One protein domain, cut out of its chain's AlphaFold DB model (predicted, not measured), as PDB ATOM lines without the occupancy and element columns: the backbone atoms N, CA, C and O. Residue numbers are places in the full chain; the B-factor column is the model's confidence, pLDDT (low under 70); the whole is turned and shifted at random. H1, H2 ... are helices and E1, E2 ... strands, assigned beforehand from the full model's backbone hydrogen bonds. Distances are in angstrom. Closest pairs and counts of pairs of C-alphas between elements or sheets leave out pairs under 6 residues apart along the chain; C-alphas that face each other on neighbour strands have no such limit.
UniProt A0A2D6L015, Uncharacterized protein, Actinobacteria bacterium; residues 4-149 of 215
ATOM      1  N   ARG A   4     150.345 -23.288-195.387       96.06
ATOM      2  CA  ARG A   4     148.988 -23.247-194.821       96.06
ATOM      3  C   ARG A   4     148.954 -23.551-193.323       96.06
ATOM      4  O   ARG A   4     148.194 -22.924-192.596       96.06
ATOM      5  N   VAL A   5     149.754 -24.510-192.852       97.19
ATOM      6  CA  VAL A   5     149.795 -24.885-191.427       97.19
ATOM      7  C   VAL A   5     150.514 -23.815-190.609       97.19
ATOM      8  O   VAL A   5     150.053 -23.466-189.525       97.19
ATOM      9  N   LEU A   6     151.605 -23.257-191.143       97.62
ATOM     10  CA  LEU A   6     152.299 -22.121-190.531       97.62
ATOM     11  C   LEU A   6     151.374 -20.907-190.404       97.62
ATOM     12  O   LEU A   6     151.284 -20.310-189.335       97.62
ATOM     13  N   GLU A   7     150.654 -20.573-191.474       98.19
ATOM     14  CA  GLU A   7     149.715 -19.457-191.475       98.19
ATOM     15  C   GLU A   7     148.529 -19.712-190.540       98.19
ATOM     16  O   GLU A   7     148.166 -18.829-189.775       98.19
ATOM     17  N   ALA A   8     147.969 -20.924-190.515       98.38
ATOM     18  CA  ALA A   8     146.927 -21.293-189.557       98.38
ATOM     19  C   ALA A   8     147.383 -21.090-188.104       98.38
ATOM     20  O   ALA A   8     146.672 -20.469-187.316       98.38
ATOM     21  N   ALA A   9     148.581 -21.571-187.756       98.44
ATOM     22  CA  ALA A   9     149.130 -21.422-186.414       98.44
ATOM     23  C   ALA A   9     149.379 -19.948-186.059       98.44
ATOM     24  O   ALA A   9     148.966 -19.494-184.993       98.44
ATOM     25  N   ALA A  10     150.001 -19.183-186.963       98.38
ATOM     26  CA  ALA A  10     150.310 -17.774-186.736       98.38
ATOM     27  C   ALA A  10     149.042 -16.914-186.623       98.38
ATOM     28  O   ALA A  10     148.878 -16.173-185.657       98.38
ATOM     29  N   VAL A  11     148.119 -17.037-187.578       98.56
ATOM     30  CA  VAL A  11     146.875 -16.253-187.615       98.56
ATOM     31  C   VAL A  11     145.949 -16.661-186.469       98.56
ATOM     32  O   VAL A  11     145.314 -15.798-185.869       98.56
ATOM     33  N   GLY A  12     145.916 -17.946-186.102       98.75
ATOM     34  CA  GLY A  12     145.210 -18.427-184.915       98.75
ATOM     35  C   GLY A  12     145.780 -17.848-183.618       98.75
ATOM     36  O   GLY A  12     145.026 -17.310-182.814       98.75
ATOM     37  N   ALA A  13     147.102 -17.887-183.424       98.75
ATOM     38  CA  ALA A  13     147.745 -17.364-182.217       98.75
ATOM     39  C   ALA A  13     147.606 -15.838-182.086       98.75
ATOM     40  O   ALA A  13     147.219 -15.335-181.030       98.75
ATOM     41  N   VAL A  14     147.869 -15.093-183.165       98.75
ATOM     42  CA  VAL A  14     147.705 -13.631-183.176       98.75
ATOM     43  C   VAL A  14     146.231 -13.261-183.014       98.75
ATOM     44  O   VAL A  14     145.913 -12.353-182.249       98.75
ATOM     45  N   GLY A  15     145.324 -13.995-183.666       98.75
ATOM     46  CA  GLY A  15     143.884 -13.835-183.495       98.75
ATOM     47  C   GLY A  15     143.478 -14.016-182.034       98.75
ATOM     48  O   GLY A  15     142.818 -13.145-181.479       98.75
ATOM     49  N   ALA A  16     143.946 -15.082-181.377       98.81
ATOM     50  CA  ALA A  16     143.683 -15.345-179.962       98.81
ATOM     51  C   ALA A  16     144.111 -14.178-179.060       98.81
ATOM     52  O   ALA A  16     143.341 -13.758-178.200       98.81
ATOM     53  N   ALA A  17     145.313 -13.634-179.276       98.75
ATOM     54  CA  ALA A  17     145.829 -12.508-178.502       98.75
ATOM     55  C   ALA A  17     144.991 -11.233-178.703       98.75
ATOM     56  O   ALA A  17     144.628 -10.569-177.731       98.75
ATOM     57  N   LEU A  18     144.630 -10.922-179.952       98.69
ATOM     58  CA  LEU A  18     143.752  -9.796-180.282       98.69
ATOM     59  C   LEU A  18     142.363  -9.961-179.649       98.69
ATOM     60  O   LEU A  18     141.856  -9.033-179.015       98.69
ATOM     61  N   GLY A  19     141.781 -11.155-179.766       98.62
ATOM     62  CA  GLY A  19     140.480 -11.486-179.195       98.62
ATOM     63  C   GLY A  19     140.480 -11.414-177.674       98.62
ATOM     64  O   GLY A  19     139.574 -10.822-177.096       98.62
ATOM     65  N   ALA A  20     141.520 -11.927-177.014       98.50
ATOM     66  CA  ALA A  20     141.694 -11.806-175.569       98.50
ATOM     67  C   ALA A  20     141.743 -10.334-175.130       98.50
ATOM     68  O   ALA A  20     141.044  -9.943-174.191       98.50
ATOM     69  N   GLY A  21     142.527  -9.508-175.830       98.12
ATOM     70  CA  GLY A  21     142.638  -8.077-175.551       98.12
ATOM     71  C   GLY A  21     141.290  -7.362-175.660       98.12
ATOM     72  O   GLY A  21     140.866  -6.703-174.713       98.12
ATOM     73  N   ALA A  22     140.575  -7.558-176.771       96.94
ATOM     74  CA  ALA A  22     139.252  -6.969-176.975       96.94
ATOM     75  C   ALA A  22     138.216  -7.493-175.964       96.94
ATOM     76  O   ALA A  22     137.462  -6.716-175.383       96.94
ATOM     77  N   GLY A  23     138.203  -8.805-175.711       96.81
ATOM     78  CA  GLY A  23     137.274  -9.450-174.784       96.81
ATOM     79  C   GLY A  23     137.459  -9.015-173.333       96.81
ATOM     80  O   GLY A  23     136.483  -8.962-172.588       96.81
ATOM     81  N   THR A  24     138.677  -8.644-172.932       97.44
ATOM     82  CA  THR A  24     138.963  -8.153-171.572       97.44
ATOM     83  C   THR A  24     138.177  -6.885-171.241       97.44
ATOM     84  O   THR A  24     137.725  -6.733-170.110       97.44
ATOM     85  N   LEU A  25     137.910  -6.028-172.233       94.62
ATOM     86  CA  LEU A  25     137.134  -4.793-172.053       94.62
ATOM     87  C   LEU A  25     135.676  -5.040-171.634       94.62
ATOM     88  O   LEU A  25     135.021  -4.133-171.129       94.62
ATOM     89  N   VAL A  26     135.165  -6.254-171.851       94.31
ATOM     90  CA  VAL A  26     133.772  -6.641-171.580       94.31
ATOM     91  C   VAL A  26     133.665  -7.905-170.716       94.31
ATOM     92  O   VAL A  26     132.593  -8.495-170.624       94.31
ATOM     93  N   GLY A  27     134.764  -8.348-170.092       96.00
ATOM     94  CA  GLY A  27     134.784  -9.534-169.224       96.00
ATOM     95  C   GLY A  27     134.650 -10.881-169.952       96.00
ATOM     96  O   GLY A  27     134.291 -11.879-169.335       96.00
ATOM     97  N   LEU A  28     134.938 -10.933-171.258       96.81
ATOM     98  CA  LEU A  28     134.797 -12.118-172.117       96.81
ATOM     99  C   LEU A  28     136.132 -12.594-172.712       96.81
ATOM    100  O   LEU A  28     136.155 -13.153-173.808       96.81
ATOM    101  N   THR A  29     137.252 -12.390-172.014       97.75
ATOM    102  CA  THR A  29     138.613 -12.700-172.496       97.75
ATOM    103  C   THR A  29     138.737 -14.110-173.085       97.75
ATOM    104  O   THR A  29     139.177 -14.258-174.222       97.75
ATOM    105  N   GLY A  30     138.317 -15.142-172.342       98.19
ATOM    106  CA  GLY A  30     138.414 -16.544-172.771       98.19
ATOM    107  C   GLY A  30     137.586 -16.851-174.027       98.19
ATOM    108  O   GLY A  30     138.160 -17.271-175.034       98.19
ATOM    109  N   PRO A  31     136.260 -16.610-174.014       98.19
ATOM    110  CA  PRO A  31     135.416 -16.804-175.194       98.19
ATOM    111  C   PRO A  31     135.883 -16.011-176.423       98.19
ATOM    112  O   PRO A  31     135.937 -16.562-177.521       98.19
ATOM    113  N   ALA A  32     136.270 -14.743-176.248       98.38
ATOM    114  CA  ALA A  32     136.749 -13.898-177.340       98.38
ATOM    115  C   ALA A  32     138.052 -14.434-177.956       98.38
ATOM    116  O   ALA A  32     138.163 -14.522-179.179       98.38
ATOM    117  N   ALA A  33     139.004 -14.864-177.120       98.62
ATOM    118  CA  ALA A  33     140.233 -15.507-177.573       98.62
ATOM    119  C   ALA A  33     139.942 -16.798-178.347       98.62
ATOM    120  O   ALA A  33     140.507 -17.007-179.417       98.62
ATOM    121  N   ALA A  34     139.033 -17.642-177.852       98.62
ATOM    122  CA  ALA A  34     138.684 -18.908-178.493       98.62
ATOM    123  C   ALA A  34     138.035 -18.705-179.875       98.62
ATOM    124  O   ALA A  34     138.410 -19.383-180.836       98.62
ATOM    125  N   VAL A  35     137.112 -17.742-180.002       98.56
ATOM    126  CA  VAL A  35     136.483 -17.386-181.286       98.56
ATOM    127  C   VAL A  35     137.528 -16.867-182.269       98.56
ATOM    128  O   VAL A  35     137.601 -17.353-183.401       98.56
ATOM    129  N   ALA A  36     138.357 -15.912-181.839       98.69
ATOM    130  CA  ALA A  36     139.380 -15.318-182.688       98.69
ATOM    131  C   ALA A  36     140.438 -16.346-183.119       98.69
ATOM    132  O   ALA A  36     140.826 -16.371-184.285       98.69
ATOM    133  N   ALA A  37     140.848 -17.238-182.211       98.75
ATOM    134  CA  ALA A  37     141.769 -18.334-182.500       98.75
ATOM    135  C   ALA A  37     141.191 -19.298-183.537       98.75
ATOM    136  O   ALA A  37     141.859 -19.633-184.512       98.75
ATOM    137  N   SER A  38     139.933 -19.706-183.351       98.56
ATOM    138  CA  SER A  38     139.240 -20.644-184.239       98.56
ATOM    139  C   SER A  38     139.090 -20.064-185.641       98.56
ATOM    140  O   SER A  38     139.530 -20.673-186.618       98.56
ATOM    141  N   ASN A  39     138.542 -18.848-185.746       98.56
ATOM    142  CA  ASN A  39     138.414 -18.171-187.032       98.56
ATOM    143  C   ASN A  39     139.788 -17.910-187.661       98.56
ATOM    144  O   ASN A  39     139.945 -18.117-188.861       98.56
ATOM    145  N   GLY A  40     140.783 -17.491-186.875       98.50
ATOM    146  CA  GLY A  40     142.138 -17.233-187.348       98.50
ATOM    147  C   GLY A  40     142.815 -18.484-187.905       98.50
ATOM    148  O   GLY A  40     143.364 -18.441-189.003       98.50
ATOM    149  N   ALA A  41     142.705 -19.619-187.215       98.44
ATOM    150  CA  ALA A  41     143.274 -20.887-187.661       98.44
ATOM    151  C   ALA A  41     142.612 -21.396-188.949       98.44
ATOM    152  O   ALA A  41     143.313 -21.746-189.902       98.44
ATOM    153  N   ILE A  42     141.275 -21.378-189.023       97.69
ATOM    154  CA  ILE A  42     140.539 -21.781-190.232       97.69
ATOM    155  C   ILE A  42     140.885 -20.842-191.394       97.69
ATOM    156  O   ILE A  42     141.219 -21.293-192.491       97.69
ATOM    157  N   SER A  43     140.865 -19.532-191.148       98.19
ATOM    158  CA  SER A  43     141.163 -18.498-192.142       98.19
ATOM    159  C   SER A  43     142.606 -18.544-192.636       98.19
ATOM    160  O   SER A  43     142.836 -18.350-193.829       98.19
ATOM    161  N   GLY A  44     143.565 -18.839-191.755       97.94
ATOM    162  CA  GLY A  44     144.972 -19.013-192.099       97.94
ATOM    163  C   GLY A  44     145.221 -20.299-192.884       97.94
ATOM    164  O   GLY A  44     145.885 -20.263-193.915       97.94
ATOM    165  N   PHE A  45     144.594 -21.415-192.496       97.69
ATOM    166  CA  PHE A  45     144.671 -22.668-193.260       97.69
ATOM    167  C   PHE A  45     144.119 -22.504-194.682       97.69
ATOM    168  O   PHE A  45     144.673 -23.028-195.651       97.69
ATOM    169  N   ARG A  46     143.027 -21.744-194.806       96.94
ATOM    170  CA  ARG A  46     142.378 -21.383-196.071       96.94
ATOM    171  C   ARG A  46     143.032 -20.199-196.792       96.94
ATOM    172  O   ARG A  46     142.681 -19.927-197.938       96.94
ATOM    173  N   GLN A  47     143.991 -19.531-196.150       98.00
ATOM    174  CA  GLN A  47     144.744 -18.387-196.666       98.00
ATOM    175  C   GLN A  47     143.849 -17.251-197.192       98.00
ATOM    176  O   GLN A  47     144.107 -16.683-198.258       98.00
ATOM    177  N   ILE A  48     142.763 -16.931-196.478       98.38
ATOM    178  CA  ILE A  48     141.766 -15.980-196.992       98.38
ATOM    179  C   ILE A  48     142.231 -14.527-196.931       98.38
ATOM    180  O   ILE A  48     141.844 -13.736-197.785       98.38
ATOM    181  N   TYR A  49     143.063 -14.148-195.960       98.50
ATOM    182  CA  TYR A  49     143.453 -12.752-195.779       98.50
ATOM    183  C   TYR A  49     144.469 -12.319-196.832       98.50
ATOM    184  O   TYR A  49     145.471 -12.986-197.084       98.50
ATOM    185  N   GLU A  50     144.217 -11.185-197.465       97.94
ATOM    186  CA  GLU A  50     145.078 -10.600-198.483       97.94
ATOM    187  C   GLU A  50     146.223  -9.809-197.830       97.94
ATOM    188  O   GLU A  50     146.214  -8.584-197.802       97.94
ATOM    189  N   TRP A  51     147.228 -10.499-197.285       97.62
ATOM    190  CA  TRP A  51     148.293  -9.857-196.493       97.62
ATOM    191  C   TRP A  51     149.104  -8.784-197.227       97.62
ATOM    192  O   TRP A  51     149.686  -7.908-196.594       97.62
ATOM    193  N   LYS A  52     149.138  -8.826-198.563       97.50
ATOM    194  CA  LYS A  52     149.817  -7.809-199.381       97.50
ATOM    195  C   LYS A  52     149.058  -6.479-199.428       97.50
ATOM    196  O   LYS A  52     149.613  -5.490-199.899       97.50
ATOM    197  N   SER A  53     147.813  -6.436-198.952       97.69
ATOM    198  CA  SER A  53     146.988  -5.235-198.930       97.69
ATOM    199  C   SER A  53     146.670  -4.809-197.497       97.69
ATOM    200  O   SER A  53     146.430  -5.622-196.601       97.69
ATOM    201  N   ARG A  54     146.586  -3.490-197.276       97.56
ATOM    202  CA  ARG A  54     146.104  -2.937-195.996       97.56
ATOM    203  C   ARG A  54     144.699  -3.444-195.666       97.56
ATOM    204  O   ARG A  54     144.376  -3.647-194.501       97.56
ATOM    205  N   LYS A  55     143.886  -3.681-196.703       97.38
ATOM    206  CA  LYS A  55     142.531  -4.221-196.593       97.38
ATOM    207  C   LYS A  55     142.534  -5.596-195.917       97.38
ATOM    208  O   LYS A  55     141.676  -5.827-195.070       97.38
ATOM    209  N   GLY A  56     143.502  -6.462-196.225       98.19
ATOM    210  CA  GLY A  56     143.621  -7.769-195.579       98.19
ATOM    211  C   GLY A  56     144.016  -7.698-194.109       98.19
ATOM    212  O   GLY A  56     143.382  -8.348-193.280       98.19
ATOM    213  N   CYS A  57     144.973  -6.835-193.760       98.31
ATOM    214  CA  CYS A  57     145.338  -6.611-192.359       98.31
ATOM    215  C   CYS A  57     144.161  -6.052-191.546       98.31
ATOM    216  O   CYS A  57     143.877  -6.541-190.455       98.31
ATOM    217  N   VAL A  58     143.438  -5.067-192.093       98.56
ATOM    218  CA  VAL A  58     142.250  -4.489-191.446       98.56
ATOM    219  C   VAL A  58     141.149  -5.535-191.285       98.56
ATOM    220  O   VAL A  58     140.567  -5.635-190.208       98.56
ATOM    221  N   ALA A  59     140.886  -6.344-192.314       98.69
ATOM    222  CA  ALA A  59     139.907  -7.426-192.237       98.69
ATOM    223  C   ALA A  59     140.232  -8.405-191.099       98.69
ATOM    224  O   ALA A  59     139.353  -8.724-190.305       98.69
ATOM    225  N   PHE A  60     141.493  -8.829-190.980       98.75
ATOM    226  CA  PHE A  60     141.928  -9.729-189.914       98.75
ATOM    227  C   PHE A  60     141.779  -9.122-188.514       98.75
ATOM    228  O   PHE A  60     141.257  -9.780-187.610       98.75
ATOM    229  N   VAL A  61     142.209  -7.870-188.329       98.69
ATOM    230  CA  VAL A  61     142.096  -7.185-187.035       98.69
ATOM    231  C   VAL A  61     140.631  -7.041-186.636       98.69
ATOM    232  O   VAL A  61     140.283  -7.377-185.505       98.69
ATOM    233  N   LEU A  62     139.762  -6.603-187.553       98.69
ATOM    234  CA  LEU A  62     138.332  -6.457-187.279       98.69
ATOM    235  C   LEU A  62     137.685  -7.804-186.949       98.69
ATOM    236  O   LEU A  62     137.004  -7.898-185.930       98.69
ATOM    237  N   ASP A  63     137.952  -8.851-187.735       98.69
ATOM    238  CA  ASP A  63     137.409 -10.197-187.499       98.69
ATOM    239  C   ASP A  63     137.834 -10.762-186.129       98.69
ATOM    240  O   ASP A  63     137.084 -11.534-185.527       98.69
ATOM    241  N   SER A  64     139.012 -10.366-185.631       98.69
ATOM    242  CA  SER A  64     139.596 -10.832-184.364       98.69
ATOM    243  C   SER A  64     139.275  -9.943-183.157       98.69
ATOM    244  O   SER A  64     139.629 -10.305-182.039       98.69
ATOM    245  N   THR A  65     138.646  -8.779-183.352       98.38
ATOM    246  CA  THR A  65     138.374  -7.808-182.274       98.38
ATOM    247  C   THR A  65     136.941  -7.281-182.339       98.38
ATOM    248  O   THR A  65     136.037  -7.811-181.700       98.38
ATOM    249  N   TRP A  66     136.706  -6.240-183.131       97.94
ATOM    250  CA  TRP A  66     135.445  -5.512-183.184       97.94
ATOM    251  C   TRP A  66     134.292  -6.350-183.739       97.94
ATOM    252  O   TRP A  66     133.189  -6.326-183.206       97.94
ATOM    253  N   ALA A  67     134.537  -7.150-184.773       97.88
ATOM    254  CA  ALA A  67     133.512  -7.952-185.431       97.88
ATOM    255  C   ALA A  67     133.309  -9.336-184.790       97.88
ATOM    256  O   ALA A  67     132.616 -10.175-185.369       97.88
ATOM    257  N   LEU A  68     133.857  -9.578-183.588       96.50
ATOM    258  CA  LEU A  68     133.868 -10.893-182.935       96.50
ATOM    259  C   LEU A  68     132.493 -11.544-182.811       96.50
ATOM    260  O   LEU A  68     132.392 -12.754-182.972       96.50
ATOM    261  N   VAL A  69     131.430 -10.771-182.571       96.69
ATOM    262  CA  VAL A  69     130.060 -11.312-182.494       96.69
ATOM    263  C   VAL A  69     129.654 -11.947-183.826       96.69
ATOM    264  O   VAL A  69     129.185 -13.083-183.870       96.69
ATOM    265  N   THR A  70     129.881 -11.241-184.933       97.69
ATOM    266  CA  THR A  70     129.572 -11.754-186.272       97.69
ATOM    267  C   THR A  70     130.556 -12.831-186.725       97.69
ATOM    268  O   THR A  70     130.150 -13.779-187.393       97.69
ATOM    269  N   THR A  71     131.823 -12.755-186.302       98.25
ATOM    270  CA  THR A  71     132.823 -13.809-186.521       98.25
ATOM    271  C   THR A  71     132.432 -15.094-185.793       98.25
ATOM    272  O   THR A  71     132.476 -16.166-186.392       98.25
ATOM    273  N   ALA A  72     131.984 -15.006-184.538       98.06
ATOM    274  CA  ALA A  72     131.488 -16.145-183.770       98.06
ATOM    275  C   ALA A  72     130.304 -16.806-184.482       98.06
ATOM    276  O   ALA A  72     130.313 -18.018-184.693       98.06
ATOM    277  N   ALA A  73     129.330 -16.007-184.931       97.38
ATOM    278  CA  ALA A  73     128.202 -16.505-185.714       97.38
ATOM    279  C   ALA A  73     128.654 -17.180-187.021       97.38
ATOM    280  O   ALA A  73     128.077 -18.189-187.415       97.38
ATOM    281  N   SER A  74     129.710 -16.668-187.664       97.19
ATOM    282  CA  SER A  74     130.244 -17.207-188.921       97.19
ATOM    283  C   SER A  74     130.892 -18.593-188.784       97.19
ATOM    284  O   SER A  74     130.951 -19.335-189.763       97.19
ATOM    285  N   LEU A  75     131.309 -18.999-187.578       97.25
ATOM    286  CA  LEU A  75     131.861 -20.341-187.354       97.25
ATOM    287  C   LEU A  75     130.837 -21.442-187.677       97.25
ATOM    288  O   LEU A  75     131.222 -22.521-188.124       97.25
ATOM    289  N   VAL A  76     129.537 -21.161-187.528       95.31
ATOM    290  CA  VAL A  76     128.459 -22.097-187.886       95.31
ATOM    291  C   VAL A  76     128.427 -22.374-189.397       95.31
ATOM    292  O   VAL A  76     128.595 -23.534-189.776       95.31
ATOM    293  N   PRO A  77     128.259 -21.380-190.296       94.19
ATOM    294  CA  PRO A  77     128.318 -21.633-191.730       94.19
ATOM    295  C   PRO A  77     129.692 -22.133-192.200       94.19
ATOM    296  O   PRO A  77     129.717 -22.921-193.142       94.19
ATOM    297  N   GLN A  78     130.811 -21.782-191.545       93.94
ATOM    298  CA  GLN A  78     132.117 -22.402-191.848       93.94
ATOM    299  C   GLN A  78     132.105 -23.907-191.573       93.94
ATOM    300  O   GLN A  78     132.552 -24.693-192.413       93.94
ATOM    301  N   LEU A  79     131.583 -24.322-190.416       93.38
ATOM    302  CA  LEU A  79     131.478 -25.729-190.048       93.38
ATOM    303  C   LEU A  79     130.551 -26.474-191.013       93.38
ATOM    304  O   LEU A  79     130.960 -27.468-191.609       93.38
ATOM    305  N   VAL A  80     129.337 -25.960-191.232       93.00
ATOM    306  CA  VAL A  80     128.355 -26.573-192.142       93.00
ATOM    307  C   VAL A  80     128.912 -26.663-193.564       93.00
ATOM    308  O   VAL A  80     128.834 -27.720-194.186       93.00
ATOM    309  N   GLY A  81     129.513 -25.588-194.077       91.00
ATOM    310  CA  GLY A  81     130.118 -25.559-195.409       91.00
ATOM    311  C   GLY A  81     131.304 -26.514-195.552       91.00
ATOM    312  O   GLY A  81     131.468 -27.133-196.598       91.00
ATOM    313  N   THR A  82     132.099 -26.698-194.493       87.81
ATOM    314  CA  THR A  82     133.225 -27.649-194.480       87.81
ATOM    315  C   THR A  82     132.754 -29.104-194.449       87.81
ATOM    316  O   THR A  82     133.371 -29.953-195.087       87.81
ATOM    317  N   LEU A  83     131.654 -29.391-193.747       89.88
ATOM    318  CA  LEU A  83     131.044 -30.724-193.696       89.88
ATOM    319  C   LEU A  83     130.195 -31.045-194.937       89.88
ATOM    320  O   LEU A  83     129.817 -32.196-195.144       89.88
ATOM    321  N   THR A  84     129.897 -30.049-195.774       88.75
ATOM    322  CA  THR A  84     129.107 -30.224-196.997       88.75
ATOM    323  C   THR A  84     130.021 -30.551-198.192       88.75
ATOM    324  O   THR A  84     130.892 -29.746-198.534       88.75
ATOM    325  N   PRO A  85     129.826 -31.689-198.890       80.62
ATOM    326  CA  PRO A  85     130.640 -32.050-200.052       80.62
ATOM    327  C   PRO A  85     130.584 -31.022-201.191       80.62
ATOM    328  O   PRO A  85     129.516 -30.504-201.529       80.62
ATOM    329  N   GLY A  86     131.740 -30.770-201.820       70.50
ATOM    330  CA  GLY A  86     131.871 -29.864-202.973       70.50
ATOM    331  C   GLY A  86     131.640 -28.386-202.638       70.50
ATOM    332  O   GLY A  86     131.276 -27.613-203.518       70.50
ATOM    333  N   GLY A  87     131.772 -28.021-201.356       81.19
ATOM    334  CA  GLY A  87     131.243 -26.773-200.818       81.19
ATOM    335  C   GLY A  87     132.155 -25.554-200.888       81.19
ATOM    336  O   GLY A  87     131.612 -24.479-201.045       81.19
ATOM    337  N   TYR A  88     133.483 -25.658-200.762       93.25
ATOM    338  CA  TYR A  88     134.368 -24.484-200.621       93.25
ATOM    339  C   TYR A  88     134.964 -24.015-201.956       93.25
ATOM    340  O   TYR A  88     135.600 -24.804-202.653       93.25
ATOM    341  N   ASP A  89     134.842 -22.722-202.259       95.06
ATOM    342  CA  ASP A  89     135.401 -22.105-203.464       95.06
ATOM    343  C   ASP A  89     136.709 -21.360-203.151       95.06
ATOM    344  O   ASP A  89     136.711 -20.235-202.640       95.06
ATOM    345  N   GLU A  90     137.850 -21.974-203.482       95.12
ATOM    346  CA  GLU A  90     139.167 -21.358-203.273       95.12
ATOM    347  C   GLU A  90     139.379 -20.116-204.158       95.12
ATOM    348  O   GLU A  90     140.034 -19.173-203.712       95.12
ATOM    349  N   SER A  91     138.780 -20.062-205.355       95.81
ATOM    350  CA  SER A  91     138.969 -18.974-206.330       95.81
ATOM    351  C   SER A  91     138.357 -17.641-205.888       95.81
ATOM    352  O   SER A  91     138.783 -16.579-206.344       95.81
ATOM    353  N   LEU A  92     137.355 -17.695-205.007       97.00
ATOM    354  CA  LEU A  92     136.684 -16.526-204.434       97.00
ATOM    355  C   LEU A  92     137.072 -16.240-202.981       97.00
ATOM    356  O   LEU A  92     136.709 -15.183-202.453       97.00
ATOM    357  N   SER A  93     137.801 -17.160-202.347       97.81
ATOM    358  CA  SER A  93     138.137 -17.084-200.924       97.81
ATOM    359  C   SER A  93     139.606 -16.760-200.674       97.81
ATOM    360  O   SER A  93     139.933 -15.893-199.858       97.81
ATOM    361  N   LYS A  94     140.519 -17.427-201.389       98.00
ATOM    362  CA  LYS A  94     141.958 -17.261-201.176       98.00
ATOM    363  C   LYS A  94     142.363 -15.821-201.464       98.00
ATOM    364  O   LYS A  94     142.028 -15.272-202.512       98.00
ATOM    365  N   ARG A  95     143.071 -15.206-200.510       97.81
ATOM    366  CA  ARG A  95     143.503 -13.797-200.555       97.81
ATOM    367  C   ARG A  95     142.380 -12.825-200.956       97.81
ATOM    368  O   ARG A  95     142.641 -11.813-201.590       97.81
ATOM    369  N   SER A  96     141.138 -13.134-200.585       97.94
ATOM    370  CA  SER A  96     139.946 -12.340-200.910       97.94
ATOM    371  C   SER A  96     139.231 -11.793-199.669       97.94
ATOM    372  O   SER A  96     138.190 -11.150-199.780       97.94
ATOM    373  N   ASN A  97     139.807 -12.009-198.483       98.38
ATOM    374  CA  ASN A  97     139.301 -11.584-197.177       98.38
ATOM    375  C   ASN A  97     137.913 -12.149-196.843       98.38
ATOM    376  O   ASN A  97     137.144 -11.499-196.132       98.38
ATOM    377  N   ARG A  98     137.576 -13.331-197.368       98.19
ATOM    378  CA  ARG A  98     136.283 -13.995-197.175       98.19
ATOM    379  C   ARG A  98     136.405 -15.503-197.336       98.19
ATOM    380  O   ARG A  98     137.288 -15.969-198.050       98.19
ATOM    381  N   HIS A  99     135.476 -16.231-196.741       98.00
ATOM    382  CA  HIS A  99     135.199 -17.624-197.080       98.00
ATOM    383  C   HIS A  99     133.976 -17.678-197.981       98.00
ATOM    384  O   HIS A  99     132.985 -17.005-197.709       98.00
ATOM    385  N   VAL A 100     134.027 -18.481-199.035       97.44
ATOM    386  CA  VAL A 100     132.905 -18.689-199.947       97.44
ATOM    387  C   VAL A 100     132.618 -20.168-200.032       97.44
ATOM    388  O   VAL A 100     133.485 -20.968-200.388       97.44
ATOM    389  N   TYR A 101     131.373 -20.505-199.718       95.50
ATOM    390  CA  TYR A 101     130.854 -21.842-199.857       95.50
ATOM    391  C   TYR A 101     129.691 -21.869-200.857       95.50
ATOM    392  O   TYR A 101     128.635 -21.273-200.629       95.50
ATOM    393  N   SER A 102     129.863 -22.595-201.962       92.31
ATOM    394  CA  SER A 102     128.841 -22.859-202.983       92.31
ATOM    395  C   SER A 102     127.594 -23.512-202.384       92.31
ATOM    396  O   SER A 102     126.467 -23.194-202.770       92.31
ATOM    397  N   ARG A 103     127.786 -24.397-201.400       87.50
ATOM    398  CA  ARG A 103     126.735 -25.098-200.650       87.50
ATOM    399  C   ARG A 103     127.027 -25.026-199.157       87.50
ATOM    400  O   ARG A 103     128.180 -24.902-198.765       87.50
ATOM    401  N   GLY A 104     125.998 -25.148-198.328       88.12
ATOM    402  CA  GLY A 104     126.160 -25.157-196.879       88.12
ATOM    403  C   GLY A 104     124.924 -24.613-196.184       88.12
ATOM    404  O   GLY A 104     123.799 -24.962-196.532       88.12
ATOM    405  N   PHE A 105     125.139 -23.735-195.213       85.75
ATOM    406  CA  PHE A 105     124.068 -23.057-194.495       85.75
ATOM    407  C   PHE A 105     123.292 -22.119-195.434       85.75
ATOM    408  O   PHE A 105     123.869 -21.182-195.987       85.75
ATOM    409  N   VAL A 106     121.997 -22.370-195.624       83.81
ATOM    410  CA  VAL A 106     121.118 -21.568-196.485       83.81
ATOM    411  C   VAL A 106     119.810 -21.312-195.745       83.81
ATOM    412  O   VAL A 106     119.119 -22.253-195.369       83.81
ATOM    413  N   VAL A 107     119.459 -20.038-195.555       80.56
ATOM    414  CA  VAL A 107     118.204 -19.639-194.885       80.56
ATOM    415  C   VAL A 107     117.028 -19.622-195.870       80.56
ATOM    416  O   VAL A 107     115.907 -19.976-195.518       80.56
ATOM    417  N   ARG A 108     117.283 -19.246-197.130       80.06
ATOM    418  CA  ARG A 108     116.284 -19.165-198.204       80.06
ATOM    419  C   ARG A 108     116.822 -19.826-199.467       80.06
ATOM    420  O   ARG A 108     117.921 -19.516-199.917       80.06
ATOM    421  N   ARG A 109     116.036 -20.726-200.065       76.62
ATOM    422  CA  ARG A 109     116.414 -21.411-201.311       76.62
ATOM    423  C   ARG A 109     116.780 -20.381-202.390       76.62
ATOM    424  O   ARG A 109     116.038 -19.424-202.590       76.62
ATOM    425  N   ASN A 110     117.894 -20.617-203.087       78.94
ATOM    426  CA  ASN A 110     118.470 -19.778-204.154       78.94
ATOM    427  C   ASN A 110     119.119 -18.450-203.712       78.94
ATOM    428  O   ASN A 110     119.606 -17.709-204.568       78.94
ATOM    429  N   PHE A 111     119.185 -18.161-202.412       84.25
ATOM    430  CA  PHE A 111     119.884 -16.985-201.889       84.25
ATOM    431  C   PHE A 111     121.256 -17.379-201.346       84.25
ATOM    432  O   PHE A 111     121.404 -18.430-200.719       84.25
ATOM    433  N   ALA A 112     122.244 -16.520-201.591       89.81
ATOM    434  CA  ALA A 112     123.463 -16.527-200.800       89.81
ATOM    435  C   ALA A 112     123.172 -15.833-199.460       89.81
ATOM    436  O   ALA A 112     122.295 -14.974-199.374       89.81
ATOM    437  N   VAL A 113     123.864 -16.255-198.407       92.25
ATOM    438  CA  VAL A 113     123.791 -15.618-197.092       92.25
ATOM    439  C   VAL A 113     125.192 -15.281-196.621       92.25
ATOM    440  O   VAL A 113     126.074 -16.144-196.601       92.25
ATOM    441  N   THR A 114     125.376 -14.031-196.212       96.00
ATOM    442  CA  THR A 114     126.599 -13.576-195.562       96.00
ATOM    443  C   THR A 114     126.431 -13.568-194.049       96.00
ATOM    444  O   THR A 114     125.505 -12.963-193.514       96.00
ATOM    445  N   VAL A 115     127.361 -14.211-193.345       96.25
ATOM    446  CA  VAL A 115     127.477 -14.157-191.883       96.25
ATOM    447  C   VAL A 115     128.931 -13.873-191.537       96.25
ATOM    448  O   VAL A 115     129.805 -14.701-191.792       96.25
ATOM    449  N   GLY A 116     129.209 -12.699-190.968       96.94
ATOM    450  CA  GLY A 116     130.579 -12.278-190.679       96.94
ATOM    451  C   GLY A 116     131.433 -12.242-191.947       96.94
ATOM    452  O   GLY A 116     131.132 -11.513-192.888       96.94
ATOM    453  N   ASN A 117     132.496 -13.045-191.976       98.06
ATOM    454  CA  ASN A 117     133.417 -13.152-193.109       98.06
ATOM    455  C   ASN A 117     133.107 -14.326-194.060       98.06
ATOM    456  O   ASN A 117     133.960 -14.690-194.874       98.06
ATOM    457  N   VAL A 118     131.915 -14.921-193.969       98.06
ATOM    458  CA  VAL A 118     131.526 -16.126-194.715       98.06
ATOM    459  C   VAL A 118     130.333 -15.840-195.602       98.06
ATOM    460  O   VAL A 118     129.307 -15.374-195.120       98.06
ATOM    461  N   VAL A 119     130.443 -16.224-196.868       97.38
ATOM    462  CA  VAL A 119     129.328 -16.358-197.802       97.38
ATOM    463  C   VAL A 119     128.996 -17.838-197.925       97.38
ATOM    464  O   VAL A 119     129.861 -18.645-198.260       97.38
ATOM    465  N   SER A 120     127.749 -18.205-197.665       95.00
ATOM    466  CA  SER A 120     127.255 -19.576-197.782       95.00
ATOM    467  C   SER A 120     126.072 -19.641-198.743       95.00
ATOM    468  O   SER A 120     125.308 -18.688-198.868       95.00
ATOM    469  N   GLY A 121     125.927 -20.756-199.462       92.62
ATOM    470  CA  GLY A 121     124.896 -20.887-200.495       92.62
ATOM    471  C   GLY A 121     125.191 -20.061-201.748       92.62
ATOM    472  O   GLY A 121     124.265 -19.621-202.433       92.62
ATOM    473  N   ALA A 122     126.470 -19.844-202.068       91.50
ATOM    474  CA  ALA A 122     126.884 -19.075-203.241       91.50
ATOM    475  C   ALA A 122     126.440 -19.711-204.572       91.50
ATOM    476  O   ALA A 122     126.365 -19.015-205.583       91.50
ATOM    477  N   GLY A 123     125.992 -20.969-204.579       90.69
ATOM    478  CA  GLY A 123     125.559 -21.666-205.787       90.69
ATOM    479  C   GLY A 123     126.744 -22.024-206.680       90.69
ATOM    480  O   GLY A 123     127.874 -22.122-206.205       90.69
ATOM    481  N   ASP A 124     126.477 -22.244-207.965       90.88
ATOM    482  CA  ASP A 124     127.529 -22.497-208.947       90.88
ATOM    483  C   ASP A 124     128.262 -21.192-209.277       90.88
ATOM    484  O   ASP A 124     127.716 -20.315-209.937       90.88
ATOM    485  N   THR A 125     129.484 -21.050-208.780       90.81
ATOM    486  CA  THR A 125     130.322 -19.858-208.945       90.81
ATOM    487  C   THR A 125     131.118 -19.853-210.249       90.81
ATOM    488  O   THR A 125     131.821 -18.876-210.517       90.81
ATOM    489  N   SER A 126     130.993 -20.901-211.076       89.75
ATOM    490  CA  SER A 126     131.438 -20.859-212.473       89.75
ATOM    491  C   SER A 126     130.528 -19.974-213.333       89.75
ATOM    492  O   SER A 126     130.974 -19.418-214.336       89.75
ATOM    493  N   ASP A 127     129.278 -19.778-212.901       92.69
ATOM    494  CA  ASP A 127     128.372 -18.798-213.478       92.69
ATOM    495  C   ASP A 127     128.783 -17.375-213.062       92.69
ATOM    496  O   ASP A 127     128.855 -17.024-211.879       92.69
ATOM    497  N   GLU A 128     129.023 -16.526-214.058       92.19
ATOM    498  CA  GLU A 128     129.492 -15.154-213.861       92.19
ATOM    499  C   GLU A 128     128.494 -14.295-213.062       92.19
ATOM    500  O   GLU A 128     128.901 -13.422-212.294       92.19
ATOM    501  N   SER A 129     127.185 -14.542-213.177       91.12
ATOM    502  CA  SER A 129     126.176 -13.821-212.392       91.12
ATOM    503  C   SER A 129     126.252 -14.186-210.908       91.12
ATOM    504  O   SER A 129     126.184 -13.301-210.050       91.12
ATOM    505  N   ARG A 130     126.477 -15.466-210.587       92.69
ATOM    506  CA  ARG A 130     126.678 -15.937-209.207       92.69
ATOM    507  C   ARG A 130     128.000 -15.445-208.644       92.69
ATOM    508  O   ARG A 130     128.048 -14.991-207.502       92.69
ATOM    509  N   ARG A 131     129.056 -15.460-209.453       94.75
ATOM    510  CA  ARG A 131     130.355 -14.904-209.077       94.75
ATOM    511  C   ARG A 131     130.243 -13.414-208.737       94.75
ATOM    512  O   ARG A 131     130.729 -12.999-207.687       94.75
ATOM    513  N   ARG A 132     129.529 -12.634-209.558       93.44
ATOM    514  CA  ARG A 132     129.256 -11.206-209.312       93.44
ATOM    515  C   ARG A 132     128.398 -10.960-208.084       93.44
ATOM    516  O   ARG A 132     128.671 -10.017-207.349       93.44
ATOM    517  N   LEU A 133     127.396 -11.803-207.832       93.94
ATOM    518  CA  LEU A 133     126.627 -11.732-206.590       93.94
ATOM    519  C   LEU A 133     127.576 -11.798-205.383       93.94
ATOM    520  O   LEU A 133     127.516 -10.946-204.503       93.94
ATOM    521  N   VAL A 134     128.528 -12.734-205.382       95.81
ATOM    522  CA  VAL A 134     129.511 -12.848-204.296       95.81
ATOM    523  C   VAL A 134     130.439 -11.628-204.217       95.81
ATOM    524  O   VAL A 134     130.656 -11.086-203.133       95.81
ATOM    525  N   THR A 135     131.021 -11.192-205.338       96.12
ATOM    526  CA  THR A 135     132.055 -10.141-205.319       96.12
ATOM    527  C   THR A 135     131.502  -8.740-205.120       96.12
ATOM    528  O   THR A 135     132.190  -7.902-204.535       96.12
ATOM    529  N   ASP A 136     130.285  -8.481-205.596       94.75
ATOM    530  CA  ASP A 136     129.756  -7.127-205.707       94.75
ATOM    531  C   ASP A 136     128.616  -6.858-204.711       94.75
ATOM    532  O   ASP A 136     128.459  -5.713-204.281       94.75
ATOM    533  N   HIS A 137     127.863  -7.896-204.313       96.00
ATOM    534  CA  HIS A 137     126.785  -7.811-203.316       96.00
ATOM    535  C   HIS A 137     127.228  -8.365-201.958       96.00
ATOM    536  O   HIS A 137     127.301  -7.618-200.987       96.00
ATOM    537  N   GLU A 138     127.615  -9.638-201.877       97.12
ATOM    538  CA  GLU A 138     127.947 -10.275-200.590       97.12
ATOM    539  C   GLU A 138     129.215  -9.686-199.940       97.12
ATOM    540  O   GLU A 138     129.285  -9.547-198.718       97.12
ATOM    541  N   ASP A 139     130.198  -9.226-200.733       96.88
ATOM    542  CA  ASP A 139     131.345  -8.453-200.220       96.88
ATOM    543  C   ASP A 139     130.897  -7.222-199.420       96.88
ATOM    544  O   ASP A 139     131.538  -6.863-198.434       96.88
ATOM    545  N   VAL A 140     129.792  -6.578-199.814       97.44
ATOM    546  CA  VAL A 140     129.251  -5.422-199.087       97.44
ATOM    547  C   VAL A 140     128.807  -5.835-197.700       97.44
ATOM    548  O   VAL A 140     129.185  -5.168-196.741       97.44
ATOM    549  N   HIS A 141     128.067  -6.934-197.578       97.75
ATOM    550  CA  HIS A 141     127.602  -7.422-196.284       97.75
ATOM    551  C   HIS A 141     128.758  -7.830-195.373       97.75
ATOM    552  O   HIS A 141     128.723  -7.523-194.182       97.75
ATOM    553  N   ILE A 142     129.832  -8.405-195.922       98.19
ATOM    554  CA  ILE A 142     131.044  -8.700-195.147       98.19
ATOM    555  C   ILE A 142     131.642  -7.404-194.580       98.19
ATOM    556  O   ILE A 142     131.981  -7.329-193.397       98.19
ATOM    557  N   TRP A 143     131.774  -6.358-195.401       98.19
ATOM    558  CA  TRP A 143     132.324  -5.081-194.938       98.19
ATOM    559  C   TRP A 143     131.381  -4.326-194.002       98.19
ATOM    560  O   TRP A 143     131.855  -3.753-193.025       98.19
ATOM    561  N   GLN A 144     130.068  -4.370-194.229       98.00
ATOM    562  CA  GLN A 144     129.079  -3.838-193.290       98.00
ATOM    563  C   GLN A 144     129.203  -4.537-191.930       98.00
ATOM    564  O   GLN A 144     129.315  -3.860-190.909       98.00
ATOM    565  N   SER A 145     129.284  -5.871-191.921       97.50
ATOM    566  CA  SER A 145     129.493  -6.676-190.717       97.50
ATOM    567  C   SER A 145     130.788  -6.298-189.996       97.50
ATOM    568  O   SER A 145     130.786  -6.121-188.783       97.50
ATOM    569  N   ARG A 146     131.894  -6.114-190.727       98.06
ATOM    570  CA  ARG A 146     133.192  -5.721-190.153       98.06
ATOM    571  C   ARG A 146     133.206  -4.312-189.581       98.06
ATOM    572  O   ARG A 146     133.772  -4.104-188.517       98.06
ATOM    573  N   ILE A 147     132.623  -3.347-190.289       98.00
ATOM    574  CA  ILE A 147     132.641  -1.932-189.896       98.00
ATOM    575  C   ILE A 147     131.706  -1.699-188.710       98.00
ATOM    576  O   ILE A 147     132.069  -1.023-187.753       98.00
ATOM    577  N   MET A 148     130.506  -2.277-188.745       97.75
ATOM    578  CA  MET A 148     129.513  -2.096-187.686       97.75
ATOM    579  C   MET A 148     129.735  -3.049-186.503       97.75
ATOM    580  O   MET A 148     129.242  -2.781-185.408       97.75
ATOM    581  N   GLY A 149     130.462  -4.153-186.703       96.19
ATOM    582  CA  GLY A 149     130.756  -5.144-185.673       96.19
ATOM    583  C   GLY A 149     129.477  -5.652-184.992       96.19
ATOM    584  O   GLY A 149     128.562  -6.108-185.685       96.19
TER     585      GLY A 149
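Overview. This is residues 4 to 149 of the 215 residues of an uncharacterized protein of Actinobacteria bacterium (UniProt A0A2D6L015). A small sheet of three short strands lies between two helices, H4 over one face and H6 over the other, and a helical hairpin of H1 and H2 packs beside H4 at one end. H3 fills the corner between that hairpin and the last turns of H6, while the short H5 packs at the sheet's E1 edge. The printed part has 146 residues, with elements in the order H1 H2 H3 H4 H5 E1 E2 E3 H6; the mixed sheet runs E1 E3 E2, and the class is mostly helix. The whole is compact, with a radius of gyration of the C-alphas of 14.3 A and spans of 43 by 29 by 28 A.

Along the chain. Start at the sheet: E1 is residues 99 to 101, E2 residues 113 to 115 and E3 residues 118 to 120, with C-alpha 99 at (135.199, -17.624, -197.080). H4, residues 68 to 83, runs 22.7 A, and H6, residues 128 to 148, runs 29.3 A to C-alpha 148 at (129.513, -2.096, -187.686). Find C-alpha 4 at (148.988, -23.247, -194.821); from there H1, residues 4 to 24, runs 29.5 A. H2, residues 29 to 45, is 23.8 A long, H3, residues 54 to 64, is 15.5 A, and H5 is residues 90 to 93.

Arrangement. Look first at E1 and E3, parallel, where N 101 and O 119 are 2.8 A apart, within hydrogen-bond range. E3 and E2 form an antiparallel hairpin, with N 113 and O 120 at 2.9 A. The sheet and its helices make three layers, helices on both faces: H4 has a height over the sheet of 7.6 A, and H6, on the opposite face, 8.7 A. The closest C-alphas of H4 and E2 are those of Ser 74 and Val 115, 5.1 A; of H6 and E2, Thr 114 and Glu 138, 6.2 A. H5 only grazes the sheet with residues 90 to 93. H2 touches H4 with residues 32 to 39 alone, at a steep tilt of 44 degrees, closest at the C-alphas of Val 35 and Ala 72, 5.7 A. H1 and H2 form a hairpin, opposite ways at a shallow tilt of 22 degrees, closest at the C-alphas of Ala 8 and Gly 44, 3.9 A. H6 touches H3 with residues 146 to 147 alone; the C-alphas of Leu 62 and Arg 146 are closest, 5.9 A. H1, H2 and H3 have every O i to N i+4 pair within hydrogen-bond range, H4 has 10 of 12 and H6 13 of 17; H5 is too short for such a pair.

Size, cuts and confidence. The C-alphas farthest apart are those of Gly 27 and Asp 127, 45.7 A. The printed part has no cut; the link from E1 to E2, 11 residues, is long. Mean pLDDT of the printed part is 95.3, and no printed residue is under 70.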